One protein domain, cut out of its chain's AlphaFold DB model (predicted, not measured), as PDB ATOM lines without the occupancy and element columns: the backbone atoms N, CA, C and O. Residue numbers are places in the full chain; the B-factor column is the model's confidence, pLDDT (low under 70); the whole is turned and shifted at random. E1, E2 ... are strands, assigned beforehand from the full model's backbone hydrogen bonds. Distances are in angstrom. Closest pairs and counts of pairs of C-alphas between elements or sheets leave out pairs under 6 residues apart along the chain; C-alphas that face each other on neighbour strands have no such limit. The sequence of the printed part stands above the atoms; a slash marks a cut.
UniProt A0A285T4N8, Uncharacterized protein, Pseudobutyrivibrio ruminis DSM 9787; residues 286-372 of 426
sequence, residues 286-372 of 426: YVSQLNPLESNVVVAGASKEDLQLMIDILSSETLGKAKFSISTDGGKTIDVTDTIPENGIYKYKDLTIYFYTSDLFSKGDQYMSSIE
ATOM      1  N   TYR A 286     189.081 183.448 220.164       51.34
ATOM      2  CA  TYR A 286     188.874 184.457 221.191       51.34
ATOM      3  C   TYR A 286     189.722 184.120 222.423       51.34
ATOM      4  O   TYR A 286     189.727 182.983 222.907       51.34
ATOM      5  N   VAL A 287     190.456 185.108 222.931       49.59
ATOM      6  CA  VAL A 287     191.200 184.990 224.188       49.59
ATOM      7  C   VAL A 287     190.467 185.802 225.231       49.59
ATOM      8  O   VAL A 287     190.382 187.022 225.129       49.59
ATOM      9  N   SER A 288     189.960 185.118 226.245       42.66
ATOM     10  CA  SER A 288     189.330 185.761 227.386       42.66
ATOM     11  C   SER A 288     190.391 186.004 228.459       42.66
ATOM     12  O   SER A 288     190.954 185.068 229.030       42.66
ATOM     13  N   GLN A 289     190.681 187.267 228.759       45.84
ATOM     14  CA  GLN A 289     191.420 187.614 229.971       45.84
ATOM     15  C   GLN A 289     190.535 187.323 231.191       45.84
ATOM     16  O   GLN A 289     189.355 187.670 231.191       45.84
ATOM     17  N   LEU A 290     191.086 186.692 232.231       34.47
ATOM     18  CA  LEU A 290     190.298 186.300 233.410       34.47
ATOM     19  C   LEU A 290     189.871 187.491 234.286       34.47
ATOM     20  O   LEU A 290     188.935 187.368 235.065       34.47
ATOM     21  N   ASN A 291     190.539 188.637 234.135       39.81
ATOM     22  CA  ASN A 291     190.229 189.906 234.794       39.81
ATOM     23  C   ASN A 291     190.231 191.025 233.740       39.81
ATOM     24  O   ASN A 291     191.321 191.430 233.336       39.81
ATOM     25  N   PRO A 292     189.076 191.517 233.263       41.06
ATOM     26  CA  PRO A 292     189.063 192.472 232.167       41.06
ATOM     27  C   PRO A 292     188.918 193.919 232.654       41.06
ATOM     28  O   PRO A 292     188.003 194.254 233.404       41.06
ATOM     29  N   LEU A 293     189.786 194.786 232.133       33.50
ATOM     30  CA  LEU A 293     189.359 196.101 231.638       33.50
ATOM     31  C   LEU A 293     189.765 196.255 230.164       33.50
ATOM     32  O   LEU A 293     188.970 196.771 229.396       33.50
ATOM     33  N   GLU A 294     190.901 195.689 229.737       50.09
ATOM     34  CA  GLU A 294     191.290 195.516 228.328       50.09
ATOM     35  C   GLU A 294     192.216 194.291 228.217       50.09
ATOM     36  O   GLU A 294     193.206 194.207 228.948       50.09
ATOM     37  N   SER A 295     191.925 193.345 227.312       55.06
ATOM     38  CA  SER A 295     192.919 192.320 226.964       55.06
ATOM     39  C   SER A 295     194.017 192.988 226.142       55.06
ATOM     40  O   SER A 295     193.729 193.774 225.248       55.06
ATOM     41  N   ASN A 296     195.268 192.661 226.433       67.94
ATOM     42  CA  ASN A 296     196.475 193.005 225.673       67.94
ATOM     43  C   ASN A 296     197.101 191.752 225.035       67.94
ATOM     44  O   ASN A 296     198.269 191.763 224.628       67.94
ATOM     45  N   VAL A 297     196.345 190.647 224.991       74.44
ATOM     46  CA  VAL A 297     196.765 189.383 224.389       74.44
ATOM     47  C   VAL A 297     195.666 188.822 223.486       74.44
ATOM     48  O   VAL A 297     194.530 188.639 223.919       74.44
ATOM     49  N   VAL A 298     196.018 188.502 222.239       74.50
ATOM     50  CA  VAL A 298     195.147 187.842 221.248       74.50
ATOM     51  C   VAL A 298     195.851 186.595 220.724       74.50
ATOM     52  O   VAL A 298     197.070 186.576 220.577       74.50
ATOM     53  N   VAL A 299     195.105 185.532 220.434       75.38
ATOM     54  CA  VAL A 299     195.650 184.272 219.914       75.38
ATOM     55  C   VAL A 299     194.970 183.953 218.592       75.38
ATOM     56  O   VAL A 299     193.763 183.764 218.511       75.38
ATOM     57  N   ALA A 300     195.764 183.856 217.536       71.94
ATOM     58  CA  ALA A 300     195.310 183.464 216.212       71.94
ATOM     59  C   ALA A 300     195.883 182.107 215.799       71.94
ATOM     60  O   ALA A 300     196.914 181.661 216.305       71.94
ATOM     61  N   GLY A 301     195.249 181.480 214.811       66.88
ATOM     62  CA  GLY A 301     195.631 180.177 214.280       66.88
ATOM     63  C   GLY A 301     194.709 179.055 214.746       66.88
ATOM     64  O   GLY A 301     193.987 179.178 215.733       66.88
ATOM     65  N   ALA A 302     194.761 177.944 214.014       65.00
ATOM     66  CA  ALA A 302     194.007 176.732 214.302       65.00
ATOM     67  C   ALA A 302     194.914 175.680 214.946       65.00
ATOM     68  O   ALA A 302     195.995 175.384 214.436       65.00
ATOM     69  N   SER A 303     194.456 175.065 216.035       67.62
ATOM     70  CA  SER A 303     195.112 173.884 216.596       67.62
ATOM     71  C   SER A 303     194.557 172.605 215.970       67.62
ATOM     72  O   SER A 303     193.390 172.521 215.587       67.62
ATOM     73  N   LYS A 304     195.402 171.573 215.892       67.56
ATOM     74  CA  LYS A 304     194.998 170.208 215.508       67.56
ATOM     75  C   LYS A 304     194.456 169.382 216.671       67.56
ATOM     76  O   LYS A 304     193.939 168.291 216.439       67.56
ATOM     77  N   GLU A 305     194.593 169.886 217.893       70.69
ATOM     78  CA  GLU A 305     194.122 169.271 219.139       70.69
ATOM     79  C   GLU A 305     193.340 170.292 219.970       70.69
ATOM     80  O   GLU A 305     193.619 171.488 219.865       70.69
ATOM     81  N   ASP A 306     192.345 169.839 220.740       70.62
ATOM     82  CA  ASP A 306     191.600 170.726 221.638       70.62
ATOM     83  C   ASP A 306     192.553 171.132 222.772       70.62
ATOM     84  O   ASP A 306     193.159 170.260 223.404       70.62
ATOM     85  N   LEU A 307     192.727 172.431 223.015       73.44
ATOM     86  CA  LEU A 307     193.662 172.953 224.017       73.44
ATOM     87  C   LEU A 307     192.941 173.876 224.995       73.44
ATOM     88  O   LEU A 307     192.102 174.681 224.598       73.44
ATOM     89  N   GLN A 308     193.343 173.820 226.264       76.12
ATOM     90  CA  GLN A 308     192.989 174.834 227.250       76.12
ATOM     91  C   GLN A 308     194.210 175.723 227.469       76.12
ATOM     92  O   GLN A 308     195.061 175.449 228.319       76.12
ATOM     93  N   LEU A 309     194.328 176.753 226.635       77.12
ATOM     94  CA  LEU A 309     195.451 177.672 226.665       77.12
ATOM     95  C   LEU A 309     195.345 178.576 227.893       77.12
ATOM     96  O   LEU A 309     194.311 179.199 228.121       77.12
ATOM     97  N   MET A 310     196.433 178.675 228.647       79.50
ATOM     98  CA  MET A 310     196.622 179.644 229.718       79.50
ATOM     99  C   MET A 310     197.964 180.343 229.515       79.50
ATOM    100  O   MET A 310     198.988 179.682 229.320       79.50
ATOM    101  N   ILE A 311     197.952 181.671 229.532       84.19
ATOM    102  CA  ILE A 311     199.137 182.518 229.430       84.19
ATOM    103  C   ILE A 311     199.240 183.325 230.717       84.19
ATOM    104  O   ILE A 311     198.321 184.078 231.024       84.19
ATOM    105  N   ASP A 312     200.355 183.208 231.434       78.25
ATOM    106  CA  ASP A 312     200.616 184.021 232.629       78.25
ATOM    107  C   ASP A 312     201.723 185.028 232.360       78.25
ATOM    108  O   ASP A 312     202.787 184.660 231.855       78.25
ATOM    109  N   ILE A 313     201.536 186.274 232.783       85.31
ATOM    110  CA  ILE A 313     202.607 187.270 232.814       85.31
ATOM    111  C   ILE A 313     203.397 187.112 234.109       85.31
ATOM    112  O   ILE A 313     202.897 187.269 235.222       85.31
ATOM    113  N   LEU A 314     204.690 186.846 233.975       74.88
ATOM    114  CA  LEU A 314     205.581 186.526 235.088       74.88
ATOM    115  C   LEU A 314     206.351 187.747 235.617       74.88
ATOM    116  O   LEU A 314     206.967 187.670 236.688       74.88
ATOM    117  N   SER A 315     206.335 188.874 234.901       71.38
ATOM    118  CA  SER A 315     207.042 190.102 235.290       71.38
ATOM    119  C   SER A 315     206.388 191.368 234.737       71.38
ATOM    120  O   SER A 315     206.014 191.377 233.566       71.38
ATOM    121  N   SER A 316     206.371 192.444 235.533       77.75
ATOM    122  CA  SER A 316     205.826 193.735 235.113       77.75
ATOM    123  C   SER A 316     206.837 194.571 234.327       77.75
ATOM    124  O   SER A 316     207.611 195.322 234.916       77.75
ATOM    125  N   GLU A 317     206.876 194.404 233.010       79.50
ATOM    126  CA  GLU A 317     207.849 195.029 232.105       79.50
ATOM    127  C   GLU A 317     207.193 195.288 230.735       79.50
ATOM    128  O   GLU A 317     206.058 194.884 230.501       79.50
ATOM    129  N   THR A 318     207.896 195.949 229.814       81.12
ATOM    130  CA  THR A 318     207.430 196.187 228.434       81.12
ATOM    131  C   THR A 318     207.694 194.987 227.512       81.12
ATOM    132  O   THR A 318     208.398 194.036 227.879       81.12
ATOM    133  N   LEU A 319     207.226 195.077 226.260       81.00
ATOM    134  CA  LEU A 319     207.681 194.225 225.151       81.00
ATOM    135  C   LEU A 319     209.219 194.111 225.115       81.00
ATOM    136  O   LEU A 319     209.942 195.051 225.463       81.00
ATOM    137  N   GLY A 320     209.725 192.932 224.743       78.19
ATOM    138  CA  GLY A 320     211.156 192.605 224.717       78.19
ATOM    139  C   GLY A 320     211.785 192.289 226.078       78.19
ATOM    140  O   GLY A 320     212.944 191.871 226.132       78.19
ATOM    141  N   LYS A 321     211.061 192.492 227.187       77.75
ATOM    142  CA  LYS A 321     211.587 192.315 228.554       77.75
ATOM    143  C   LYS A 321     210.669 191.500 229.450       77.75
ATOM    144  O   LYS A 321     211.164 190.670 230.216       77.75
ATOM    145  N   ALA A 322     209.361 191.726 229.350       83.88
ATOM    146  CA  ALA A 322     208.366 190.981 230.102       83.88
ATOM    147  C   ALA A 322     208.486 189.483 229.839       83.88
ATOM    148  O   ALA A 322     208.760 189.052 228.725       83.88
ATOM    149  N   LYS A 323     208.318 188.683 230.886       84.19
ATOM    150  CA  LYS A 323     208.325 187.227 230.822       84.19
ATOM    151  C   LYS A 323     206.912 186.701 230.897       84.19
ATOM    152  O   LYS A 323     206.091 187.264 231.616       84.19
ATOM    153  N   PHE A 324     206.677 185.584 230.234       91.62
ATOM    154  CA  PHE A 324     205.400 184.900 230.246       91.62
ATOM    155  C   PHE A 324     205.590 183.382 230.300       91.62
ATOM    156  O   PHE A 324     206.667 182.869 229.977       91.62
ATOM    157  N   SER A 325     204.548 182.664 230.708       85.69
ATOM    158  CA  SER A 325     204.444 181.215 230.541       85.69
ATOM    159  C   SER A 325     203.228 180.835 229.718       85.69
ATOM    160  O   SER A 325     202.240 181.556 229.714       85.69
ATOM    161  N   ILE A 326     203.314 179.692 229.037       89.88
ATOM    162  CA  ILE A 326     202.187 179.055 228.352       89.88
ATOM    163  C   ILE A 326     201.925 177.701 229.006       89.88
ATOM    164  O   ILE A 326     202.861 176.935 229.251       89.88
ATOM    165  N   SER A 327     200.653 177.391 229.204       82.25
ATOM    166  CA  SER A 327     200.121 176.063 229.488       82.25
ATOM    167  C   SER A 327     199.018 175.732 228.480       82.25
ATOM    168  O   SER A 327     198.262 176.618 228.093       82.25
ATOM    169  N   THR A 328     198.922 174.476 228.040       82.62
ATOM    170  CA  THR A 328     197.841 173.994 227.156       82.62
ATOM    171  C   THR A 328     196.827 173.076 227.840       82.62
ATOM    172  O   THR A 328     195.912 172.570 227.188       82.62
ATOM    173  N   ASP A 329     196.961 172.875 229.152       73.81
ATOM    174  CA  ASP A 329     196.110 172.007 229.970       73.81
ATOM    175  C   ASP A 329     195.420 172.753 231.127       73.81
ATOM    176  O   ASP A 329     195.088 172.150 232.155       73.81
ATOM    177  N   GLY A 330     195.200 174.062 230.952       68.12
ATOM    178  CA  GLY A 330     194.530 174.919 231.933       68.12
ATOM    179  C   GLY A 330     195.376 175.203 233.173       68.12
ATOM    180  O   GLY A 330     194.845 175.269 234.278       68.12
ATOM    181  N   GLY A 331     196.696 175.308 233.008       68.69
ATOM    182  CA  GLY A 331     197.626 175.669 234.077       68.69
ATOM    183  C   GLY A 331     198.150 174.505 234.912       68.69
ATOM    184  O   GLY A 331     198.844 174.735 235.902       68.69
ATOM    185  N   LYS A 332     197.855 173.250 234.544       68.25
ATOM    186  CA  LYS A 332     198.344 172.079 235.293       68.25
ATOM    187  C   LYS A 332     199.823 171.831 235.023       68.25
ATOM    188  O   LYS A 332     200.558 171.451 235.937       68.25
ATOM    189  N   THR A 333     200.265 172.050 233.789       74.94
ATOM    190  CA  THR A 333     201.667 171.984 233.389       74.94
ATOM    191  C   THR A 333     202.067 173.214 232.587       74.94
ATOM    192  O   THR A 333     201.304 173.733 231.775       74.94
ATOM    193  N   ILE A 334     203.283 173.701 232.842       82.94
ATOM    194  CA  ILE A 334     203.886 174.790 232.074       82.94
ATOM    195  C   ILE A 334     204.629 174.166 230.895       82.94
ATOM    196  O   ILE A 334     205.610 173.444 231.088       82.94
ATOM    197  N   ASP A 335     204.171 174.474 229.686       82.50
ATOM    198  CA  ASP A 335     204.803 174.043 228.441       82.50
ATOM    199  C   ASP A 335     206.013 174.915 228.096       82.50
ATOM    200  O   ASP A 335     207.046 174.426 227.632       82.50
ATOM    201  N   VAL A 336     205.875 176.229 228.295       90.25
ATOM    202  CA  VAL A 336     206.855 177.241 227.884       90.25
ATOM    203  C   VAL A 336     206.997 178.302 228.962       90.25
ATOM    204  O   VAL A 336     206.031 178.691 229.611       90.25
ATOM    205  N   THR A 337     208.213 178.814 229.121       91.19
ATOM    206  CA  THR A 337     208.489 180.080 229.802       91.19
ATOM    207  C   THR A 337     209.484 180.854 228.956       91.19
ATOM    208  O   THR A 337     210.578 180.349 228.705       91.19
ATOM    209  N   ASP A 338     209.117 182.054 228.520       92.38
ATOM    210  CA  ASP A 338     209.956 182.865 227.635       92.38
ATOM    211  C   ASP A 338     209.763 184.370 227.884       92.38
ATOM    212  O   ASP A 338     208.986 184.788 228.747       92.38
ATOM    213  N   THR A 339     210.518 185.194 227.165       89.00
ATOM    214  CA  THR A 339     210.377 186.648 227.125       89.00
ATOM    215  C   THR A 339     209.481 187.050 225.958       89.00
ATOM    216  O   THR A 339     209.660 186.579 224.838       89.00
ATOM    217  N   ILE A 340     208.524 187.944 226.220       86.50
ATOM    218  CA  ILE A 340     207.639 188.513 225.209       86.50
ATOM    219  C   ILE A 340     208.511 189.215 224.160       86.50
ATOM    220  O   ILE A 340     209.278 190.115 224.522       86.50
ATOM    221  N   PRO A 341     208.423 188.825 222.878       85.56
ATOM    222  CA  PRO A 341     209.221 189.426 221.815       85.56
ATOM    223  C   PRO A 341     209.013 190.942 221.697       85.56
ATOM    224  O   PRO A 341     207.934 191.451 221.984       85.56
ATOM    225  N   GLU A 342     210.028 191.679 221.233       82.06
ATOM    226  CA  GLU A 342     209.931 193.140 221.023       82.06
ATOM    227  C   GLU A 342     208.830 193.526 220.029       82.06
ATOM    228  O   GLU A 342     208.230 194.587 220.150       82.06
ATOM    229  N   ASN A 343     208.549 192.653 219.059       73.25
ATOM    230  CA  ASN A 343     207.471 192.828 218.090       73.25
ATOM    231  C   ASN A 343     206.116 192.290 218.579       73.25
ATOM    232  O   ASN A 343     205.183 192.246 217.788       73.25
ATOM    233  N   GLY A 344     206.022 191.812 219.826       78.38
ATOM    234  CA  GLY A 344     204.788 191.289 220.412       78.38
ATOM    235  C   GLY A 344     204.295 189.965 219.831       78.38
ATOM    236  O   GLY A 344     203.217 189.520 220.197       78.38
ATOM    237  N   ILE A 345     205.045 189.301 218.946       81.62
ATOM    238  CA  ILE A 345     204.555 188.113 218.231       81.62
ATOM    239  C   ILE A 345     205.320 186.879 218.668       81.62
ATOM    240  O   ILE A 345     206.507 186.732 218.367       81.62
ATOM    241  N   TYR A 346     204.617 185.938 219.286       86.12
ATOM    242  CA  TYR A 346     205.174 184.656 219.685       86.12
ATOM    243  C   TYR A 346     204.494 183.499 218.952       86.12
ATOM    244  O   TYR A 346     203.273 183.368 218.961       86.12
ATOM    245  N   LYS A 347     205.283 182.626 218.319       86.25
ATOM    246  CA  LYS A 347     204.766 181.423 217.651       86.25
ATOM    247  C   LYS A 347     204.852 180.227 218.581       86.25
ATOM    248  O   LYS A 347     205.937 179.880 219.043       86.25
ATOM    249  N   TYR A 348     203.727 179.555 218.787       85.81
ATOM    250  CA  TYR A 348     203.645 178.358 219.608       85.81
ATOM    251  C   TYR A 348     202.845 177.269 218.895       85.81
ATOM    252  O   TYR A 348     201.628 177.356 218.769       85.81
ATOM    253  N   LYS A 349     203.532 176.212 218.445       84.94
ATOM    254  CA  LYS A 349     202.937 175.150 217.612       84.94
ATOM    255  C   LYS A 349     202.235 175.759 216.380       84.94
ATOM    256  O   LYS A 349     202.880 176.492 215.633       84.94
ATOM    257  N   ASP A 350     200.954 175.447 216.180       77.50
ATOM    258  CA  ASP A 350     200.110 175.964 215.094       77.50
ATOM    259  C   ASP A 350     199.403 177.293 215.475       77.50
ATOM    260  O   ASP A 350     198.636 177.843 214.687       77.50
ATOM    261  N   LEU A 351     199.686 177.837 216.667       79.12
ATOM    262  CA  LEU A 351     199.127 179.086 217.185       79.12
ATOM    263  C   LEU A 351     200.133 180.234 217.087       79.12
ATOM    264  O   LEU A 351     201.351 180.060 217.201       79.12
ATOM    265  N   THR A 352     199.601 181.437 216.942       81.00
ATOM    266  CA  THR A 352     200.340 182.693 217.038       81.00
ATOM    267  C   THR A 352     199.717 183.536 218.140       81.00
ATOM    268  O   THR A 352     198.517 183.777 218.134       81.00
ATOM    269  N   ILE A 353     200.537 183.959 219.096       84.06
ATOM    270  CA  ILE A 353     200.143 184.775 220.242       84.06
ATOM    271  C   ILE A 353     200.624 186.200 219.983       84.06
ATOM    272  O   ILE A 353     201.810 186.417 219.714       84.06
ATOM    273  N   TYR A 354     199.705 187.150 220.074       79.62
ATOM    274  CA  TYR A 354     199.949 188.578 219.962       79.62
ATOM    275  C   TYR A 354     199.866 189.212 221.328       79.62
ATOM    276  O   TYR A 354     198.857 189.088 222.004       79.62
ATOM    277  N   PHE A 355     200.922 189.916 221.689       81.06
ATOM    278  CA  PHE A 355     201.014 190.759 222.859       81.06
ATOM    279  C   PHE A 355     201.022 192.207 222.370       81.06
ATOM    280  O   PHE A 355     201.943 192.604 221.654       81.06
ATOM    281  N   TYR A 356     200.013 192.990 222.734       73.56
ATOM    282  CA  TYR A 356     199.865 194.380 222.304       73.56
ATOM    283  C   TYR A 356     199.602 195.271 223.508       73.56
ATOM    284  O   TYR A 356     198.601 195.154 224.193       73.56
ATOM    285  N   THR A 357     200.518 196.181 223.796       70.12
ATOM    286  CA  THR A 357     200.305 197.207 224.817       70.12
ATOM    287  C   THR A 357     201.203 198.393 224.505       70.12
ATOM    288  O   THR A 357     202.334 198.212 224.042       70.12
ATOM    289  N   SER A 358     200.705 199.604 224.743       61.50
ATOM    290  CA  SER A 358     201.517 200.825 224.754       61.50
ATOM    291  C   SER A 358     202.344 200.970 226.034       61.50
ATOM    292  O   SER A 358     203.274 201.774 226.066       61.50
ATOM    293  N   ASP A 359     202.029 200.181 227.066       69.06
ATOM    294  CA  ASP A 359     202.522 200.347 228.429       69.06
ATOM    295  C   ASP A 359     203.253 199.085 228.940       69.06
ATOM    296  O   ASP A 359     204.014 198.430 228.220       69.06
ATOM    297  N   LEU A 360     203.115 198.784 230.232       76.00
ATOM    298  CA  LEU A 360     203.741 197.648 230.904       76.00
ATOM    299  C   LEU A 360     202.741 196.493 230.994       76.00
ATOM    300  O   LEU A 360     201.586 196.700 231.359       76.00
ATOM    301  N   PHE A 361     203.204 195.264 230.771       76.00
ATOM    302  CA  PHE A 361     202.462 194.084 231.217       76.00
ATOM    303  C   PHE A 361     202.440 194.053 232.749       76.00
ATOM    304  O   PHE A 361     203.404 194.508 233.370       76.00
ATOM    305  N   SER A 362     201.397 193.502 233.379       76.00
ATOM    306  CA  SER A 362     201.350 193.362 234.837       76.00
ATOM    307  C   SER A 362     201.627 191.924 235.255       76.00
ATOM    308  O   SER A 362     201.021 190.965 234.792       76.00
ATOM    309  N   LYS A 363     202.596 191.740 236.155       75.81
ATOM    310  CA  LYS A 363     202.881 190.429 236.734       75.81
ATOM    311  C   LYS A 363     201.635 189.879 237.428       75.81
ATOM    312  O   LYS A 363     201.126 190.504 238.354       75.81
ATOM    313  N   GLY A 364     201.274 188.650 237.081       67.12
ATOM    314  CA  GLY A 364     200.102 187.960 237.607       67.12
ATOM    315  C   GLY A 364     198.890 188.032 236.687       67.12
ATOM    316  O   GLY A 364     197.920 187.342 236.978       67.12
ATOM    317  N   ASP A 365     198.946 188.795 235.590       73.19
ATOM    318  CA  ASP A 365     197.893 188.758 234.576       73.19
ATOM    319  C   ASP A 365     197.809 187.355 233.971       73.19
ATOM    320  O   ASP A 365     198.833 186.765 233.609       73.19
ATOM    321  N   GLN A 366     196.584 186.838 233.871       71.12
ATOM    322  CA  GLN A 366     196.291 185.523 233.314       71.12
ATOM    323  C   GLN A 366     195.287 185.649 232.169       71.12
ATOM    324  O   GLN A 366     194.214 186.245 232.317       71.12
ATOM    325  N   TYR A 367     195.623 185.039 231.038       74.50
ATOM    326  CA  TYR A 367     194.774 184.969 229.851       74.50
ATOM    327  C   TYR A 367     194.435 183.519 229.584       74.50
ATOM    328  O   TYR A 367     195.323 182.667 229.602       74.50
ATOM    329  N   MET A 368     193.164 183.236 229.316       69.31
ATOM    330  CA  MET A 368     192.704 181.890 229.018       69.31
ATOM    331  C   MET A 368     191.943 181.848 227.700       69.31
ATOM    332  O   MET A 368     191.191 182.750 227.346       69.31
ATOM    333  N   SER A 369     192.145 180.774 226.951       67.81
ATOM    334  CA  SER A 369     191.404 180.518 225.722       67.81
ATOM    335  C   SER A 369     191.168 179.023 225.582       67.81
ATOM    336  O   SER A 369     192.079 178.214 225.773       67.81
ATOM    337  N   SER A 370     189.933 178.658 225.261       66.31
ATOM    338  CA  SER A 370     189.596 177.303 224.840       66.31
ATOM    339  C   SER A 370     189.738 177.247 223.329       66.31
ATOM    340  O   SER A 370     189.022 177.940 222.614       66.31
ATOM    341  N   ILE A 371     190.679 176.441 222.850       67.31
ATOM    342  CA  ILE A 371     190.951 176.282 221.425       67.31
ATOM    343  C   ILE A 371     190.361 174.948 221.007       67.31
ATOM    344  O   ILE A 371     190.860 173.898 221.411       67.31
ATOM    345  N   GLU A 372     189.306 174.991 220.204       62.53
ATOM    346  CA  GLU A 372     188.660 173.795 219.673       62.53
ATOM    347  C   GLU A 372     189.251 173.391 218.320       62.53
ATOM    348  O   GLU A 372     189.687 174.211 217.508       62.53
TER     349      GLU A 372
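This is residues 286 to 372 of the 426 residues of an uncharacterized protein of Pseudobutyrivibrio ruminis DSM 9787 (UniProt A0A285T4N8). A four-stranded sheet, E4 E3 E2 E7, and a smaller three-stranded one, E1 E6 E5, lie face to face as a small two-layer sandwich. The first printed stretch pairs with E7 of the larger sheet through residues 288 to 289, then crosses to E1 of the smaller one. The printed part has 87 residues with seven named strands, E1 to E7 in chain order, and no named helix; both sheets are antiparallel. The class is all strand, though named strands hold 35 of the 87 residues. It is compact, with a radius of gyration of the C-alphas of 11.8 A and spans of 33 by 24 by 22 A.

Find C-alpha 307 at (193.662, 172.953, 224.017); from there E2, residues 307 to 313, runs 19.0 A. E3 is residues 323 to 327, E4 336 to 339, and E7 366 to 371, 16.0 A long, ending at C-alpha 371 (190.951, 176.282, 221.425). In the other sheet, E1, residues 297 to 300, begins at C-alpha 297 (196.765, 189.383, 224.389); E5 is residues 345 to 348 and E6 351 to 355.

Look first at E2, E3 and E4, a meander, each strand the antiparallel neighbour of the one before: N 312 and O 325 are 3.0 A apart, N 324 and O 338 2.9 A. On E2's other side, N 309 of E2 and O 369 of E7 are 2.8 A apart. This sheet is twisted, with C-alphas up to 4.2 A off its best plane. In the smaller sheet, N 298 of E1 and O 354 of E6 are 2.9 A apart, and N 353 of E6 and O 346 of the hairpin partner E5 2.8 A. Between the sheets, the closest C-alphas of E1 and E7, Val 297 and Tyr 367, are 7.3 A apart; E2 and E6 are apart.

The C-alphas farthest apart, of Lys 304 and Asp 359, are 33.6 A from each other. The printed part has no cut and no long link. Mean pLDDT of the printed part is 73.4; look for values under 70 at residues 286 to 296 and 368 to 372, among others.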